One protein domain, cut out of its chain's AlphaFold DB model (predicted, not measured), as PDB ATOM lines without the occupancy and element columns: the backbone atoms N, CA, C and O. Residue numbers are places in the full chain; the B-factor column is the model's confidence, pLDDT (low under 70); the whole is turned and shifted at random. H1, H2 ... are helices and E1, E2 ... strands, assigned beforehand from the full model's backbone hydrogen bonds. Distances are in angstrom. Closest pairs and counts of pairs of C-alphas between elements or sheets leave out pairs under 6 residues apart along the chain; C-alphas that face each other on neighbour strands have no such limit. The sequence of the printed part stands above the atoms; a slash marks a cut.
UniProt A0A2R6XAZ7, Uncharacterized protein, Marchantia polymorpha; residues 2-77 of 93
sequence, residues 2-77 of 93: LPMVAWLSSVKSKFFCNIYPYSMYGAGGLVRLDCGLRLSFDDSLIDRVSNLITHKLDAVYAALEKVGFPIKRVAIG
ATOM      1  N   LEU A   2      -8.677   5.129   7.385       87.31
ATOM      2  CA  LEU A   2      -7.303   5.555   7.725       87.31
ATOM      3  C   LEU A   2      -6.287   4.416   7.991       87.31
ATOM      4  O   LEU A   2      -5.220   4.458   7.383       87.31
ATOM      5  N   PRO A   3      -6.586   3.370   8.793       91.94
ATOM      6  CA  PRO A   3      -5.609   2.304   9.057       91.94
ATOM      7  C   PRO A   3      -5.203   1.522   7.800       91.94
ATOM      8  O   PRO A   3      -4.040   1.172   7.629       91.94
ATOM      9  N   MET A   4      -6.150   1.295   6.888       91.38
ATOM     10  CA  MET A   4      -5.907   0.585   5.631       91.38
ATOM     11  C   MET A   4      -5.015   1.407   4.697       91.38
ATOM     12  O   MET A   4      -4.050   0.893   4.143       91.38
ATOM     13  N   VAL A   5      -5.320   2.697   4.550       90.19
ATOM     14  CA  VAL A   5      -4.564   3.618   3.693       90.19
ATOM     15  C   VAL A   5      -3.138   3.812   4.222       90.19
ATOM     16  O   VAL A   5      -2.181   3.782   3.446       90.19
ATOM     17  N   ALA A   6      -2.975   3.919   5.544       90.12
ATOM     18  CA  ALA A   6      -1.666   3.970   6.189       90.12
ATOM     19  C   ALA A   6      -0.859   2.684   5.941       90.12
ATOM     20  O   ALA A   6       0.310   2.751   5.554       90.12
ATOM     21  N   TRP A   7      -1.496   1.516   6.080       92.12
ATOM     22  CA  TRP A   7      -0.854   0.237   5.788       92.12
ATOM     23  C   TRP A   7      -0.420   0.137   4.320       92.12
ATOM     24  O   TRP A   7       0.751  -0.139   4.061       92.12
ATOM     25  N   LEU A   8      -1.296   0.466   3.363       91.25
ATOM     26  CA  LEU A   8      -0.966   0.492   1.929       91.25
ATOM     27  C   LEU A   8       0.222   1.415   1.629       91.25
ATOM     28  O   LEU A   8       1.086   1.073   0.818       91.25
ATOM     29  N   SER A   9       0.300   2.561   2.311       88.75
ATOM     30  CA  SER A   9       1.423   3.491   2.181       88.75
ATOM     31  C   SER A   9       2.735   2.866   2.671       88.75
ATOM     32  O   SER A   9       3.750   2.965   1.971       88.75
ATOM     33  N   SER A  10       2.692   2.156   3.809       91.06
ATOM     34  CA  SER A  10       3.852   1.483   4.417       91.06
ATOM     35  C   SER A  10       4.441   0.385   3.527       91.06
ATOM     36  O   SER A  10       5.657   0.311   3.362       91.06
ATOM     37  N   VAL A  11       3.586  -0.400   2.862       93.88
ATOM     38  CA  VAL A  11       4.008  -1.470   1.940       93.88
ATOM     39  C   VAL A  11       4.246  -0.972   0.510       93.88
ATOM     40  O   VAL A  11       4.510  -1.762  -0.391       93.88
ATOM     41  N   LYS A  12       4.151   0.343   0.278       90.06
ATOM     42  CA  LYS A  12       4.274   0.976  -1.046       90.06
ATOM     43  C   LYS A  12       3.293   0.438  -2.095       90.06
ATOM     44  O   LYS A  12       3.571   0.503  -3.291       90.06
ATOM     45  N   SER A  13       2.138  -0.048  -1.651       91.62
ATOM     46  CA  SER A  13       1.098  -0.580  -2.528       91.62
ATOM     47  C   SER A  13       0.272   0.538  -3.167       91.62
ATOM     48  O   SER A  13       0.244   1.679  -2.692       91.62
ATOM     49  N   LYS A  14      -0.408   0.191  -4.261       91.62
ATOM     50  CA  LYS A  14      -1.398   1.053  -4.901       91.62
ATOM     51  C   LYS A  14      -2.739   0.940  -4.178       91.62
ATOM     52  O   LYS A  14      -3.117  -0.129  -3.705       91.62
ATOM     53  N   PHE A  15      -3.473   2.040  -4.127       91.88
ATOM     54  CA  PHE A  15      -4.876   2.059  -3.759       91.88
ATOM     55  C   PHE A  15      -5.706   1.728  -5.000       91.88
ATOM     56  O   PHE A  15      -5.777   2.527  -5.934       91.88
ATOM     57  N   PHE A  16      -6.299   0.538  -5.022       92.38
ATOM     58  CA  PHE A  16      -7.191   0.127  -6.100       92.38
ATOM     59  C   PHE A  16      -8.608   0.612  -5.814       92.38
ATOM     60  O   PHE A  16      -9.145   0.375  -4.733       92.38
ATOM     61  N   CYS A  17      -9.211   1.286  -6.788       90.75
ATOM     62  CA  CYS A  17     -10.590   1.746  -6.718       90.75
ATOM     63  C   CYS A  17     -11.382   1.256  -7.928       90.75
ATOM     64  O   CYS A  17     -10.866   1.191  -9.043       90.75
ATOM     65  N   ASN A  18     -12.643   0.909  -7.702       91.88
ATOM     66  CA  ASN A  18     -13.543   0.512  -8.772       91.88
ATOM     67  C   ASN A  18     -14.386   1.720  -9.171       91.88
ATOM     68  O   ASN A  18     -15.036   2.334  -8.323       91.88
ATOM     69  N   ILE A  19     -14.365   2.069 -10.455       89.12
ATOM     70  CA  ILE A  19     -15.080   3.221 -10.995       89.12
ATOM     71  C   ILE A  19     -16.153   2.713 -11.947       89.12
ATOM     72  O   ILE A  19     -15.863   2.268 -13.050       89.12
ATOM     73  N   TYR A  20     -17.409   2.832 -11.525       88.00
ATOM     74  CA  TYR A  20     -18.573   2.491 -12.341       88.00
ATOM     75  C   TYR A  20     -19.370   3.755 -12.668       88.00
ATOM     76  O   TYR A  20     -20.081   4.260 -11.796       88.00
ATOM     77  N   PRO A  21     -19.228   4.331 -13.875       83.06
ATOM     78  CA  PRO A  21     -20.047   5.458 -14.324       83.06
ATOM     79  C   PRO A  21     -21.534   5.097 -14.415       83.06
ATOM     80  O   PRO A  21     -22.380   5.885 -13.996       83.06
ATOM     81  N   TYR A  22     -21.830   3.870 -14.862       81.56
ATOM     82  CA  TYR A  22     -23.183   3.334 -15.022       81.56
ATOM     83  C   TYR A  22     -24.069   3.531 -13.786       81.56
ATOM     84  O   TYR A  22     -25.198   3.987 -13.900       81.56
ATOM     85  N   SER A  23     -23.536   3.277 -12.584       78.81
ATOM     86  CA  SER A  23     -24.312   3.385 -11.342       78.81
ATOM     87  C   SER A  23     -24.837   4.800 -11.077       78.81
ATOM     88  O   SER A  23     -25.794   4.974 -10.335       78.81
ATOM     89  N   MET A  24     -24.178   5.822 -11.627       76.06
ATOM     90  CA  MET A  24     -24.576   7.221 -11.481       76.06
ATOM     91  C   MET A  24     -25.578   7.643 -12.562       76.06
ATOM     92  O   MET A  24     -26.397   8.523 -12.320       76.06
ATOM     93  N   TYR A  25     -25.526   6.992 -13.727       74.94
ATOM     94  CA  TYR A  25     -26.506   7.138 -14.800       74.94
ATOM     95  C   TYR A  25     -27.837   6.457 -14.439       74.94
ATOM     96  O   TYR A  25     -28.872   7.124 -14.396       74.94
ATOM     97  N   GLY A  26     -27.803   5.174 -14.061       71.81
ATOM     98  CA  GLY A  26     -29.000   4.392 -13.719       71.81
ATOM     99  C   GLY A  26     -29.735   4.843 -12.453       71.81
ATOM    100  O   GLY A  26     -30.880   4.469 -12.237       71.81
ATOM    101  N   ALA A  27     -29.125   5.707 -11.635       74.00
ATOM    102  CA  ALA A  27     -29.753   6.285 -10.445       74.00
ATOM    103  C   ALA A  27     -30.749   7.433 -10.739       74.00
ATOM    104  O   ALA A  27     -31.259   8.037  -9.798       74.00
ATOM    105  N   GLY A  28     -31.035   7.748 -12.009       66.06
ATOM    106  CA  GLY A  28     -32.150   8.636 -12.366       66.06
ATOM    107  C   GLY A  28     -31.803  10.113 -12.588       66.06
ATOM    108  O   GLY A  28     -32.537  10.989 -12.141       66.06
ATOM    109  N   GLY A  29     -30.738  10.412 -13.347       58.56
ATOM    110  CA  GLY A  29     -30.779  11.596 -14.229       58.56
ATOM    111  C   GLY A  29     -29.928  12.826 -13.889       58.56
ATOM    112  O   GLY A  29     -30.117  13.864 -14.517       58.56
ATOM    113  N   LEU A  30     -28.959  12.753 -12.970       64.88
ATOM    114  CA  LEU A  30     -28.018  13.875 -12.760       64.88
ATOM    115  C   LEU A  30     -26.822  13.871 -13.723       64.88
ATOM    116  O   LEU A  30     -26.112  14.868 -13.838       64.88
ATOM    117  N   VAL A  31     -26.585  12.756 -14.412       71.62
ATOM    118  CA  VAL A  31     -25.458  12.584 -15.329       71.62
ATOM    119  C   VAL A  31     -26.002  12.273 -16.712       71.62
ATOM    120  O   VAL A  31     -26.753  11.316 -16.888       71.62
ATOM    121  N   ARG A  32     -25.598  13.070 -17.702       72.31
ATOM    122  CA  ARG A  32     -25.923  12.789 -19.097       72.31
ATOM    123  C   ARG A  32     -25.133  11.576 -19.604       72.31
ATOM    124  O   ARG A  32     -23.963  11.401 -19.256       72.31
ATOM    125  N   LEU A  33     -25.759  10.765 -20.454       74.38
ATOM    126  CA  LEU A  33     -25.171   9.538 -21.005       74.38
ATOM    127  C   LEU A  33     -23.833   9.792 -21.727       74.38
ATOM    128  O   LEU A  33     -22.880   9.033 -21.564       74.38
ATOM    129  N   ASP A  34     -23.724  10.912 -22.445       72.56
ATOM    130  CA  ASP A  34     -22.515  11.341 -23.157       72.56
ATOM    131  C   ASP A  34     -21.316  11.608 -22.234       72.56
ATOM    132  O   ASP A  34     -20.167  11.497 -22.670       72.56
ATOM    133  N   CYS A  35     -21.563  11.909 -20.957       70.19
ATOM    134  CA  CYS A  35     -20.509  12.055 -19.955       70.19
ATOM    135  C   CYS A  35     -20.080  10.712 -19.342       70.19
ATOM    136  O   CYS A  35     -18.942  10.559 -18.896       70.19
ATOM    137  N   GLY A  36     -20.994   9.738 -19.294       70.81
ATOM    138  CA  GLY A  36     -20.747   8.402 -18.745       70.81
ATOM    139  C   GLY A  36     -20.022   7.460 -19.710       70.81
ATOM    140  O   GLY A  36     -19.227   6.636 -19.261       70.81
ATOM    141  N   LEU A  37     -20.269   7.603 -21.018       76.38
ATOM    142  CA  LEU A  37     -19.673   6.778 -22.081       76.38
ATOM    143  C   LEU A  37     -18.341   7.322 -22.620       76.38
ATOM    144  O   LEU A  37     -17.685   6.673 -23.436       76.38
ATOM    145  N   ARG A  38     -17.928   8.519 -22.192       73.81
ATOM    146  CA  ARG A  38     -16.688   9.148 -22.654       73.81
ATOM    147  C   ARG A  38     -15.474   8.384 -22.120       73.81
ATOM    148  O   ARG A  38     -15.149   8.465 -20.941       73.81
ATOM    149  N   LEU A  39     -14.777   7.680 -23.009       68.94
ATOM    150  CA  LEU A  39     -13.491   7.028 -22.717       68.94
ATOM    151  C   LEU A  39     -12.284   7.824 -23.241       68.94
ATOM    152  O   LEU A  39     -11.158   7.336 -23.174       68.94
ATOM    153  N   SER A  40     -12.499   9.034 -23.771       67.88
ATOM    154  CA  SER A  40     -11.403   9.939 -24.111       67.88
ATOM    155  C   SER A  40     -10.830  10.568 -22.842       67.88
ATOM    156  O   SER A  40     -11.556  10.997 -21.941       67.88
ATOM    157  N   PHE A  41      -9.504  10.585 -22.770       66.06
ATOM    158  CA  PHE A  41      -8.737  11.195 -21.689       66.06
ATOM    159  C   PHE A  41      -7.853  12.299 -22.270       66.06
ATOM    160  O   PHE A  41      -6.643  12.302 -22.049       66.06
ATOM    161  N   ASP A  42      -8.438  13.183 -23.085       68.00
ATOM    162  CA  ASP A  42      -7.725  14.387 -23.490       68.00
ATOM    163  C   ASP A  42      -7.550  15.294 -22.265       68.00
ATOM    164  O   ASP A  42      -8.406  15.365 -21.378       68.00
ATOM    165  N   ASP A  43      -6.420  15.990 -22.208       62.03
ATOM    166  CA  ASP A  43      -6.077  16.880 -21.102       62.03
ATOM    167  C   ASP A  43      -6.789  18.238 -21.216       62.03
ATOM    168  O   ASP A  43      -6.618  19.132 -20.381       62.03
ATOM    169  N   SER A  44      -7.615  18.400 -22.254       71.12
ATOM    170  CA  SER A  44      -8.486  19.553 -22.389       71.12
ATOM    171  C   SER A  44      -9.420  19.658 -21.176       71.12
ATOM    172  O   SER A  44      -9.997  18.681 -20.692       71.12
ATOM    173  N   LEU A  45      -9.601  20.885 -20.675       60.16
ATOM    174  CA  LEU A  45     -10.510  21.165 -19.558       60.16
ATOM    175  C   LEU A  45     -11.934  20.653 -19.848       60.16
ATOM    176  O   LEU A  45     -12.648  20.239 -18.940       60.16
ATOM    177  N   ILE A  46     -12.320  20.641 -21.125       62.28
ATOM    178  CA  ILE A  46     -13.604  20.137 -21.609       62.28
ATOM    179  C   ILE A  46     -13.717  18.631 -21.356       62.28
ATOM    180  O   ILE A  46     -14.722  18.195 -20.798       62.28
ATOM    181  N   ASP A  47     -12.697  17.838 -21.689       60.66
ATOM    182  CA  ASP A  47     -12.706  16.388 -21.459       60.66
ATOM    183  C   ASP A  47     -12.606  16.035 -19.970       60.66
ATOM    184  O   ASP A  47     -13.311  15.135 -19.512       60.66
ATOM    185  N   ARG A  48     -11.846  16.795 -19.171       60.72
ATOM    186  CA  ARG A  48     -11.805  16.605 -17.708       60.72
ATOM    187  C   ARG A  48     -13.159  16.831 -17.037       60.72
ATOM    188  O   ARG A  48     -13.521  16.062 -16.153       60.72
ATOM    189  N   VAL A  49     -13.906  17.849 -17.474       60.81
ATOM    190  CA  VAL A  49     -15.224  18.202 -16.910       60.81
ATOM    191  C   VAL A  49     -16.344  17.297 -17.428       60.81
ATOM    192  O   VAL A  49     -17.398  17.170 -16.806       60.81
ATOM    193  N   SER A  50     -16.150  16.664 -18.579       68.56
ATOM    194  CA  SER A  50     -17.203  15.870 -19.208       68.56
ATOM    195  C   SER A  50     -16.964  14.364 -19.169       68.56
ATOM    196  O   SER A  50     -17.897  13.617 -19.432       68.56
ATOM    197  N   ASN A  51     -15.784  13.896 -18.759       80.75
ATOM    198  CA  ASN A  51     -15.534  12.486 -18.487       80.75
ATOM    199  C   ASN A  51     -15.819  12.154 -17.011       80.75
ATOM    200  O   ASN A  51     -15.082  12.536 -16.096       80.75
ATOM    201  N   LEU A  52     -16.879  11.379 -16.769       82.75
ATOM    202  CA  LEU A  52     -17.285  11.004 -15.414       82.75
ATOM    203  C   LEU A  52     -16.265  10.105 -14.698       82.75
ATOM    204  O   LEU A  52     -16.198  10.107 -13.468       82.75
ATOM    205  N   ILE A  53     -15.459   9.343 -15.443       85.06
ATOM    206  CA  ILE A  53     -14.393   8.511 -14.872       85.06
ATOM    207  C   ILE A  53     -13.352   9.411 -14.207       85.06
ATOM    208  O   ILE A  53     -12.989   9.170 -13.055       85.06
ATOM    209  N   THR A  54     -12.934  10.475 -14.897       84.25
ATOM    210  CA  THR A  54     -11.966  11.455 -14.387       84.25
ATOM    211  C   THR A  54     -12.500  12.152 -13.140       84.25
ATOM    212  O   THR A  54     -11.818  12.171 -12.120       84.25
ATOM    213  N   HIS A  55     -13.757  12.602 -13.149       85.38
ATOM    214  CA  HIS A  55     -14.386  13.204 -11.968       85.38
ATOM    215  C   HIS A  55     -14.424  12.280 -10.746       85.38
ATOM    216  O   HIS A  55     -14.132  12.704  -9.625       85.38
ATOM    217  N   LYS A  56     -14.786  11.005 -10.936       86.69
ATOM    218  CA  LYS A  56     -14.814  10.037  -9.828       86.69
ATOM    219  C   LYS A  56     -13.405   9.740  -9.315       86.69
ATOM    220  O   LYS A  56     -13.233   9.556  -8.112       86.69
ATOM    221  N   LEU A  57     -12.404   9.735 -10.194       88.69
ATOM    222  CA  LEU A  57     -11.006   9.559  -9.815       88.69
ATOM    223  C   LEU A  57     -10.465  10.774  -9.041       88.69
ATOM    224  O   LEU A  57      -9.826  10.593  -8.006       88.69
ATOM    225  N   ASP A  58     -10.789  11.996  -9.466       88.50
ATOM    226  CA  ASP A  58     -10.415  13.235  -8.769       88.50
ATOM    227  C   ASP A  58     -11.023  13.306  -7.363       88.50
ATOM    228  O   ASP A  58     -10.345  13.692  -6.410       88.50
ATOM    229  N   ALA A  59     -12.264  12.843  -7.187       89.81
ATOM    230  CA  ALA A  59     -12.876  12.729  -5.863       89.81
ATOM    231  C   ALA A  59     -12.109  11.757  -4.943       89.81
ATOM    232  O   ALA A  59     -11.931  12.032  -3.753       89.81
ATOM    233  N   VAL A  60     -11.617  10.635  -5.487       91.75
ATOM    234  CA  VAL A  60     -10.768   9.686  -4.748       91.75
ATOM    235  C   VAL A  60      -9.424  10.323  -4.400       91.75
ATOM    236  O   VAL A  60      -8.989  10.216  -3.253       91.75
ATOM    237  N   TYR A  61      -8.789  11.025  -5.343       91.19
ATOM    238  CA  TYR A  61      -7.543  11.747  -5.087       91.19
ATOM    239  C   TYR A  61      -7.702  12.787  -3.980       91.19
ATOM    240  O   TYR A  61      -6.924  12.767  -3.028       91.19
ATOM    241  N   ALA A  62      -8.745  13.616  -4.039       91.31
ATOM    242  CA  ALA A  62      -9.024  14.629  -3.025       91.31
ATOM    243  C   ALA A  62      -9.263  14.016  -1.632       91.31
ATOM    244  O   ALA A  62      -8.831  14.563  -0.615       91.31
ATOM    245  N   ALA A  63      -9.937  12.864  -1.555       91.31
ATOM    246  CA  ALA A  63     -10.143  12.160  -0.292       91.31
ATOM    247  C   ALA A  63      -8.838  11.571   0.270       91.31
ATOM    248  O   ALA A  63      -8.596  11.643   1.476       91.31
ATOM    249  N   LEU A  64      -7.996  11.002  -0.597       91.31
ATOM    250  CA  LEU A  64      -6.712  10.404  -0.227       91.31
ATOM    251  C   LEU A  64      -5.667  11.452   0.172       91.31
ATOM    252  O   LEU A  64      -4.908  11.233   1.117       91.31
ATOM    253  N   GLU A  65      -5.672  12.611  -0.482       90.38
ATOM    254  CA  GLU A  65      -4.823  13.747  -0.130       90.38
ATOM    255  C   GLU A  65      -5.128  14.254   1.286       90.38
ATOM    256  O   GLU A  65      -4.211  14.427   2.091       90.38
ATOM    257  N   LYS A  66      -6.415  14.373   1.651       90.06
ATOM    258  CA  LYS A  66      -6.838  14.782   3.005       90.06
ATOM    259  C   LYS A  66      -6.355  13.853   4.118       90.06
ATOM    260  O   LYS A  66      -6.262  14.281   5.264       90.06
ATOM    261  N   VAL A  67      -6.063  12.591   3.805       89.56
ATOM    262  CA  VAL A  67      -5.538  11.607   4.768       89.56
ATOM    263  C   VAL A  67      -4.029  11.377   4.621       89.56
ATOM    264  O   VAL A  67      -3.495  10.442   5.215       89.56
ATOM    265  N   GLY A  68      -3.331  12.218   3.849       85.50
ATOM    266  CA  GLY A  68      -1.874  12.186   3.695       85.50
ATOM    267  C   GLY A  68      -1.350  11.049   2.813       85.50
ATOM    268  O   GLY A  68      -0.180  10.678   2.920       85.50
ATOM    269  N   PHE A  69      -2.192  10.460   1.959       84.62
ATOM    270  CA  PHE A  69      -1.769   9.388   1.061       84.62
ATOM    271  C   PHE A  69      -1.172   9.944  -0.243       84.62
ATOM    272  O   PHE A  69      -1.714  10.891  -0.814       84.62
ATOM    273  N   PRO A  70      -0.087   9.352  -0.777       78.06
ATOM    274  CA  PRO A  70       0.522   9.835  -2.011       78.06
ATOM    275  C   PRO A  70      -0.407   9.657  -3.219       78.06
ATOM    276  O   PRO A  70      -0.733   8.531  -3.600       78.06
ATOM    277  N   ILE A  71      -0.736  10.764  -3.890       72.00
ATOM    278  CA  ILE A  71      -1.601  10.805  -5.085       72.00
ATOM    279  C   ILE A  71      -1.095   9.851  -6.183       72.00
ATOM    280  O   ILE A  71      -1.873   9.148  -6.807       72.00
ATOM    281  N   LYS A  72       0.219   9.686  -6.373       75.31
ATOM    282  CA  LYS A  72       0.791   8.854  -7.461       75.31
ATOM    283  C   LYS A  72       0.543   7.335  -7.345       75.31
ATOM    284  O   LYS A  72       1.108   6.568  -8.122       75.31
ATOM    285  N   ARG A  73      -0.233   6.874  -6.359       83.25
ATOM    286  CA  ARG A  73      -0.468   5.449  -6.078       83.25
ATOM    287  C   ARG A  73      -1.927   5.021  -6.200       83.25
ATOM    288  O   ARG A  73      -2.268   3.973  -5.668       83.25
ATOM    289  N   VAL A  74      -2.786   5.763  -6.888       89.75
ATOM    290  CA  VAL A  74      -4.146   5.284  -7.188       89.75
ATOM    291  C   VAL A  74      -4.146   4.507  -8.501       89.75
ATOM    292  O   VAL A  74      -3.470   4.883  -9.457       89.75
ATOM    293  N   ALA A  75      -4.878   3.398  -8.541       90.56
ATOM    294  CA  ALA A  75      -5.125   2.626  -9.750       90.56
ATOM    295  C   ALA A  75      -6.604   2.253  -9.847       90.56
ATOM    296  O   ALA A  75      -7.276   2.037  -8.836       90.56
ATOM    297  N   ILE A  76      -7.100   2.145 -11.075       90.19
ATOM    298  CA  ILE A  76      -8.441   1.629 -11.329       90.19
ATOM    299  C   ILE A  76      -8.350   0.101 -11.301       90.19
ATOM    300  O   ILE A  76      -7.597  -0.491 -12.071       90.19
ATOM    301  N   GLY A  77      -9.069  -0.527 -10.371       90.94
ATOM    302  CA  GLY A  77      -9.167  -1.983 -10.269       90.94
ATOM    303  C   GLY A  77     -10.207  -2.551 -11.228       90.94
ATOM    304  O   GLY A  77      -9.978  -3.589 -11.841       90.94
TER     305      GLY A  77
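AT A GLANCE: This is residues 2 to 77 of the 93 residues of an uncharacterized protein of Marchantia polymorpha (UniProt A0A2R6XAZ7). Look first for a small two-strand sheet, E1 beside E2, with the long helix H5 running past it to make the middle of the domain. H1 sits at one end, next to the start of E1, and the short helices H2, H3 and H4 gather at the other end, where H4 makes a corner with H5. The 76 printed residues include five named helices and two named strands, in the order H1, E1, H2, H3, H4, H5, E2; the sheet, E1 then E2, is parallel and the class is mostly helix. The whole is only just loose, close to compact, with a radius of gyration of the C-alphas of 14.1 A and spans of 39 by 28 by 20 A.

IN THESE COORDINATES: Find C-alpha 15 at (-4.876, 2.059, -3.759); from there strand E1, residues 15 to 19, runs 12.6 A. Its partner E2, residues 74 to 77, covers 9.4 A and ends at C-alpha 77, (-9.167, -1.983, -10.269). Helix H5, residues 52 to 66, starts at (-17.285, 11.004, -15.414) and runs 21.5 A. H1 is residues 2 to 10, 12.3 A long. H2, residues 22 to 25, and H3, residues 33 to 36, each measure 5.1 A; H4, residues 45 to 50, measures 8.5 A.

HOW THE PARTS SIT: Begin at the sheet, where E1 and E2 are parallel neighbours at 51 degrees; N 77 and O 17 are 2.8 A apart and N 75 and O 15 are 2.9 A apart, within hydrogen-bond range. With H2, H3, H4 and H5 between them, these strands form a strand-helix-strand unit, two parallel neighbour strands with helices between them along the chain. From the sheet look next to H5: the closest C-alphas of E1 and H5, those of Ile 19 and Ile 53, are 6.6 A apart. For H5 and E2 the closest are those of Tyr 61 and Val 74, 7.6 A. H5, with residues 52 to 53 alone, only just touches H3, with 3 pairs of C-alphas within 8 A; the closest are those of Gly 36 and Leu 52, 5.5 A. H4 and H5 only just touch, and only at the corner, with 3 such pairs; the closest are those of Arg 48 and Thr 54, 6.1 A, and their lines are about perpendicular at 76 degrees. H2 and H3 only just touch, also with 3 pairs, closest at Tyr 22 and Gly 36, C-alphas 6.7 A apart. H1 touches no helix; its closest C-alpha to E1 is that of Leu 8, 7.1 A from that of Phe 15. In H1, H4 and H5 every O i to N i+4 pair is within hydrogen-bond range; H2 and H3 are too short for such a pair.

THE WHOLE: The two C-alphas farthest apart, of Ser 10 and Gly 29, are 40.6 A apart. The printed part has no cut and no long link. Mean pLDDT of the printed part is 81.0; look for values under 70 at residues 28 to 30, 39 to 43 and 45 to 50.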